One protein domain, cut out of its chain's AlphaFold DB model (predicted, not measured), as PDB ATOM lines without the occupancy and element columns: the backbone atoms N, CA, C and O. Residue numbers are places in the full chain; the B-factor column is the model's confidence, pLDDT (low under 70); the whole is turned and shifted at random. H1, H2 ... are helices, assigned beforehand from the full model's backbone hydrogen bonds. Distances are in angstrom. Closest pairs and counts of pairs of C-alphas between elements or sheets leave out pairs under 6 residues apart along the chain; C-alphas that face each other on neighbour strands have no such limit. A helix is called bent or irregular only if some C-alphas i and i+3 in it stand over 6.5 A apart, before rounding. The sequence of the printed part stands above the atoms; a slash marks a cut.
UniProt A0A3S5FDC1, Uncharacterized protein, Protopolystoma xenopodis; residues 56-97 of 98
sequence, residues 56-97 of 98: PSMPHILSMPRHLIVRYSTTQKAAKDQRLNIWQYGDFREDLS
ATOM      1  N   PRO A  56       1.353  53.356   3.668       73.12
ATOM      2  CA  PRO A  56       0.594  53.087   2.441       73.12
ATOM      3  C   PRO A  56      -0.459  54.153   2.105       73.12
ATOM      4  O   PRO A  56      -0.896  54.232   0.961       73.12
ATOM      5  N   SER A  57      -0.874  54.956   3.088       73.19
ATOM      6  CA  SER A  57      -1.873  56.023   2.955       73.19
ATOM      7  C   SER A  57      -1.298  57.368   2.513       73.19
ATOM      8  O   SER A  57      -2.066  58.290   2.242       73.19
ATOM      9  N   MET A  58       0.027  57.510   2.423       72.94
ATOM     10  CA  MET A  58       0.632  58.795   2.085       72.94
ATOM     11  C   MET A  58       0.453  59.140   0.597       72.94
ATOM     12  O   MET A  58       0.796  58.322  -0.264       72.94
ATOM     13  N   PRO A  59       0.031  60.375   0.253       73.19
ATOM     14  CA  PRO A  59      -0.147  60.808  -1.139       73.19
ATOM     15  C   PRO A  59       1.095  60.602  -2.020       73.19
ATOM     16  O   PRO A  59       0.980  60.277  -3.197       73.19
ATOM     17  N   HIS A  60       2.288  60.736  -1.435       70.00
ATOM     18  CA  HIS A  60       3.572  60.557  -2.121       70.00
ATOM     19  C   HIS A  60       3.888  59.093  -2.464       70.00
ATOM     20  O   HIS A  60       4.637  58.827  -3.399       70.00
ATOM     21  N   ILE A  61       3.325  58.130  -1.730       69.62
ATOM     22  CA  ILE A  61       3.483  56.704  -2.041       69.62
ATOM     23  C   ILE A  61       2.562  56.309  -3.194       69.62
ATOM     24  O   ILE A  61       2.951  55.507  -4.038       69.62
ATOM     25  N   LEU A  62       1.388  56.935  -3.302       73.25
ATOM     26  CA  LEU A  62       0.481  56.730  -4.434       73.25
ATOM     27  C   LEU A  62       1.060  57.246  -5.761       73.25
ATOM     28  O   LEU A  62       0.731  56.704  -6.815       73.25
ATOM     29  N   SER A  63       1.926  58.264  -5.720       79.50
ATOM     30  CA  SER A  63       2.638  58.775  -6.898       79.50
ATOM     31  C   SER A  63       3.945  58.032  -7.203       79.50
ATOM     32  O   SER A  63       4.556  58.275  -8.246       79.50
ATOM     33  N   MET A  64       4.374  57.113  -6.335       80.75
ATOM     34  CA  MET A  64       5.610  56.358  -6.516       80.75
ATOM     35  C   MET A  64       5.466  55.310  -7.638       80.75
ATOM     36  O   MET A  64       4.434  54.640  -7.751       80.75
ATOM     37  N   PRO A  65       6.508  55.092  -8.462       86.06
ATOM     38  CA  PRO A  65       6.519  54.003  -9.429       86.06
ATOM     39  C   PRO A  65       6.256  52.640  -8.775       86.06
ATOM     40  O   PRO A  65       6.905  52.270  -7.797       86.06
ATOM     41  N   ARG A  66       5.356  51.839  -9.364       85.31
ATOM     42  CA  ARG A  66       4.948  50.529  -8.812       85.31
ATOM     43  C   ARG A  66       6.119  49.592  -8.503       85.31
ATOM     44  O   ARG A  66       6.055  48.847  -7.532       85.31
ATOM     45  N   HIS A  67       7.181  49.629  -9.307       85.94
ATOM     46  CA  HIS A  67       8.360  48.792  -9.087       85.94
ATOM     47  C   HIS A  67       9.110  49.158  -7.793       85.94
ATOM     48  O   HIS A  67       9.578  48.258  -7.101       85.94
ATOM     49  N   LEU A  68       9.167  50.445  -7.423       87.50
ATOM     50  CA  LEU A  68       9.762  50.888  -6.159       87.50
ATOM     51  C   LEU A  68       8.886  50.488  -4.973       87.50
ATOM     52  O   LEU A  68       9.405  49.965  -3.995       87.50
ATOM     53  N   ILE A  69       7.559  50.610  -5.098       89.00
ATOM     54  CA  ILE A  69       6.617  50.156  -4.061       89.00
ATOM     55  C   ILE A  69       6.822  48.662  -3.763       89.00
ATOM     56  O   ILE A  69       6.920  48.261  -2.601       89.00
ATOM     57  N   VAL A  70       6.928  47.824  -4.800       90.56
ATOM     58  CA  VAL A  70       7.174  46.377  -4.646       90.56
ATOM     59  C   VAL A  70       8.542  46.110  -4.014       90.56
ATOM     60  O   VAL A  70       8.653  45.293  -3.099       90.56
ATOM     61  N   ARG A  71       9.586  46.821  -4.449       91.31
ATOM     62  CA  ARG A  71      10.949  46.665  -3.923       91.31
ATOM     63  C   ARG A  71      11.044  47.044  -2.442       91.31
ATOM     64  O   ARG A  71      11.546  46.265  -1.631       91.31
ATOM     65  N   TYR A  72      10.503  48.198  -2.070       92.75
ATOM     66  CA  TYR A  72      10.523  48.713  -0.700       92.75
ATOM     67  C   TYR A  72       9.645  47.887   0.239       92.75
ATOM     68  O   TYR A  72      10.073  47.559   1.345       92.75
ATOM     69  N   SER A  73       8.457  47.467  -0.208       91.81
ATOM     70  CA  SER A  73       7.598  46.575   0.586       91.81
ATOM     71  C   SER A  73       8.246  45.213   0.842       91.81
ATOM     72  O   SER A  73       8.171  44.709   1.963       91.81
ATOM     73  N   THR A  74       8.939  44.645  -0.149       94.88
ATOM     74  CA  THR A  74       9.698  43.391   0.009       94.88
ATOM     75  C   THR A  74      10.853  43.561   0.995       94.88
ATOM     76  O   THR A  74      11.038  42.731   1.884       94.88
ATOM     77  N   THR A  75      11.590  44.668   0.891       95.19
ATOM     78  CA  THR A  75      12.701  45.001   1.797       95.19
ATOM     79  C   THR A  75      12.222  45.161   3.238       95.19
ATOM     80  O   THR A  75      12.780  44.563   4.158       95.19
ATOM     81  N   GLN A  76      11.125  45.890   3.440       94.69
ATOM     82  CA  GLN A  76      10.505  46.038   4.752       94.69
ATOM     83  C   GLN A  76      10.003  44.702   5.304       94.69
ATOM     84  O   GLN A  76      10.154  44.439   6.494       94.69
ATOM     85  N   LYS A  77       9.411  43.845   4.460       94.50
ATOM     86  CA  LYS A  77       8.991  42.502   4.871       94.50
ATOM     87  C   LYS A  77      10.178  41.688   5.390       94.50
ATOM     88  O   LYS A  77      10.050  41.059   6.432       94.50
ATOM     89  N   ALA A  78      11.333  41.753   4.732       96.19
ATOM     90  CA  ALA A  78      12.536  41.084   5.219       96.19
ATOM     91  C   ALA A  78      12.995  41.627   6.586       96.19
ATOM     92  O   ALA A  78      13.333  40.839   7.467       96.19
ATOM     93  N   ALA A  79      12.955  42.948   6.793       95.31
ATOM     94  CA  ALA A  79      13.288  43.559   8.083       95.31
ATOM     95  C   ALA A  79      12.297  43.171   9.199       95.31
ATOM     96  O   ALA A  79      12.714  42.928  10.333       95.31
ATOM     97  N   LYS A  80      11.002  43.052   8.865       94.06
ATOM     98  CA  LYS A  80       9.953  42.521   9.751       94.06
ATOM     99  C   LYS A  80      10.226  41.075  10.148       94.06
ATOM    100  O   LYS A  80      10.251  40.759  11.333       94.06
ATOM    101  N   ASP A  81      10.469  40.218   9.159       94.44
ATOM    102  CA  ASP A  81      10.691  38.784   9.362       94.44
ATOM    103  C   ASP A  81      11.963  38.533  10.211       94.44
ATOM    104  O   ASP A  81      12.017  37.586  10.994       94.44
ATOM    105  N   GLN A  82      12.958  39.426  10.127       95.50
ATOM    106  CA  GLN A  82      14.185  39.406  10.939       95.50
ATOM    107  C   GLN A  82      14.060  40.103  12.306       95.50
ATOM    108  O   GLN A  82      15.025  40.094  13.070       95.50
ATOM    109  N   ARG A  83      12.905  40.701  12.629       91.81
ATOM    110  CA  ARG A  83      12.667  41.459  13.873       91.81
ATOM    111  C   ARG A  83      13.716  42.553  14.125       91.81
ATOM    112  O   ARG A  83      14.217  42.713  15.236       91.81
ATOM    113  N   LEU A  84      14.059  43.310  13.083       91.38
ATOM    114  CA  LEU A  84      15.034  44.400  13.185       91.38
ATOM    115  C   LEU A  84      14.393  45.683  13.728       91.38
ATOM    116  O   LEU A  84      13.320  46.071  13.275       91.38
ATOM    117  N   ASN A  85      15.089  46.374  14.635       93.56
ATOM    118  CA  ASN A  85      14.740  47.710  15.138       93.56
ATOM    119  C   ASN A  85      13.254  47.855  15.514       93.56
ATOM    120  O   ASN A  85      12.814  47.224  16.474       93.56
ATOM    121  N   ILE A  86      12.464  48.640  14.769       90.94
ATOM    122  CA  ILE A  86      11.051  48.900  15.109       90.94
ATOM    123  C   ILE A  86      10.183  47.631  15.055       90.94
ATOM    124  O   ILE A  86       9.066  47.626  15.561       90.94
ATOM    125  N   TRP A  87      10.702  46.551  14.466       91.88
ATOM    126  CA  TRP A  87      10.048  45.251  14.336       91.88
ATOM    127  C   TRP A  87      10.451  44.242  15.420       91.88
ATOM    128  O   TRP A  87       9.998  43.099  15.381       91.88
ATOM    129  N   GLN A  88      11.308  44.621  16.377       90.81
ATOM    130  CA  GLN A  88      11.862  43.706  17.384       90.81
ATOM    131  C   GLN A  88      10.774  42.932  18.144       90.81
ATOM    132  O   GLN A  88      10.892  41.724  18.377       90.81
ATOM    133  N   TYR A  89       9.675  43.609  18.468       87.81
ATOM    134  CA  TYR A  89       8.591  43.050  19.272       87.81
ATOM    135  C   TYR A  89       7.388  42.570  18.452       87.81
ATOM    136  O   TYR A  89       6.476  41.974  19.013       87.81
ATOM    137  N   GLY A  90       7.420  42.703  17.125       83.44
ATOM    138  CA  GLY A  90       6.289  42.400  16.246       83.44
ATOM    139  C   GLY A  90       5.918  43.597  15.376       83.44
ATOM    140  O   GLY A  90       6.685  44.556  15.267       83.44
ATOM    141  N   ASP A  91       4.761  43.533  14.719       83.56
ATOM    142  CA  ASP A  91       4.257  44.663  13.942       83.56
ATOM    143  C   ASP A  91       3.591  45.674  14.881       83.56
ATOM    144  O   ASP A  91       2.467  45.478  15.333       83.56
ATOM    145  N   PHE A  92       4.280  46.785  15.149       79.94
ATOM    146  CA  PHE A  92       3.783  47.856  16.021       79.94
ATOM    147  C   PHE A  92       2.457  48.477  15.548       79.94
ATOM    148  O   PHE A  92       1.819  49.225  16.284       79.94
ATOM    149  N   ARG A  93       2.040  48.218  14.301       76.00
ATOM    150  CA  ARG A  93       0.771  48.709  13.758       76.00
ATOM    151  C   ARG A  93      -0.416  47.838  14.145       76.00
ATOM    152  O   ARG A  93      -1.538  48.325  14.058       76.00
ATOM    153  N   GLU A  94      -0.194  46.589  14.550       68.75
ATOM    154  CA  GLU A  94      -1.278  45.708  14.996       68.75
ATOM    155  C   GLU A  94      -1.924  46.251  16.285       68.75
ATOM    156  O   GLU A  94      -3.151  46.240  16.392       68.75
ATOM    157  N   ASP A  95      -1.134  46.870  17.173       56.78
ATOM    158  CA  ASP A  95      -1.594  47.460  18.442       56.78
ATOM    159  C   ASP A  95      -2.499  48.700  18.290       56.78
ATOM    160  O   ASP A  95      -3.246  49.036  19.206       56.78
ATOM    161  N   LEU A  96      -2.490  49.380  17.137       53.31
ATOM    162  CA  LEU A  96      -3.316  50.576  16.889       53.31
ATOM    163  C   LEU A  96      -4.738  50.248  16.392       53.31
ATOM    164  O   LEU A  96      -5.504  51.156  16.068       53.31
ATOM    165  N   SER A  97      -5.078  48.962  16.298       49.03
ATOM    166  CA  SER A  97      -6.359  48.467  15.767       49.03
ATOM    167  C   SER A  97      -7.419  48.202  16.848       49.03
ATOM    168  O   SER A  97      -8.481  47.668  16.517       49.03
TER     169      SER A  97
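AT A GLANCE: This is residues 56 to 97 of the 98 residues of an uncharacterized protein of Protopolystoma xenopodis (UniProt A0A3S5FDC1). The model is an open U: one long helix, H2, makes the base and the longest axis, and at both of its tips the backbone turns to the same side, with the short helix H1 on the arm before it and a long link followed by the short helix H3 on the arm after it. The space between the two arms is open, and no named helix touches another. The printed part has 42 residues with three named helices, in the order H1, H2, H3, and no named strand; the class is all helix, with 24 residues in the helices. The whole is loose, with a radius of gyration of the C-alphas of 12.0 A, and spans 31 by 22 by 12 A, only just flat.

IN THESE COORDINATES: The printed part begins with Pro 56, whose C-alpha is at (0.594, 53.087, 2.441). H1 is residues 59 to 62, Pro 59 to Leu 62, and measures 5.3 A from first to last C-alpha; C-alpha 59 is at (-0.147, 60.808, -1.139). H2 is residues 66 to 81, Arg 66 to Asp 81, and measures 22.4 A, from C-alpha 66 at (4.948, 50.529, -8.812) to C-alpha 81 at (10.691, 38.784, 9.362). H3 is residues 94 to 97, Glu 94 to Ser 97, and measures 5.8 A; C-alpha 97 is at (-6.359, 48.467, 15.767).

HOW THE PARTS SIT: H1 and H2 are close but not clearly touching, with 1 pair of C-alphas within 8 A; their closest C-alphas, those of Ile 61 and Ile 69, are 7.5 A apart. Their centres are 15.4 A apart. A tight link of 3 residues joins them. H2 and H3 are apart, although they follow each other in the chain. H1 and H3 are apart too. In H2 every pair of O of residue i and N of residue i+4 is within hydrogen-bond range, while H1 and H3, with 4 residues each, are too short for such a pair. No helix is bent.

THE WHOLE: The two C-alphas farthest apart are those of Ser 63 and Tyr 89, at 31.1 A, and the first and last printed C-alphas, Pro 56 and Ser 97, are 15.7 A apart. The link from H2 to H3 is long, with 12 residues, 82 to 93, whose C-alphas lie 10 to 15 A from the mean of the C-alphas. Residues 62 to 68, of which 66 to 68 belong to H2, stand free, and so do residues 92 to 97, of which 94 to 97 belong to H3. The printed part has no cut. The mean pLDDT of the printed part is 83.6; it is under 70 at residue 61 and at residues 94 to 97, and its mean is 92 in H2 but 57 in H3.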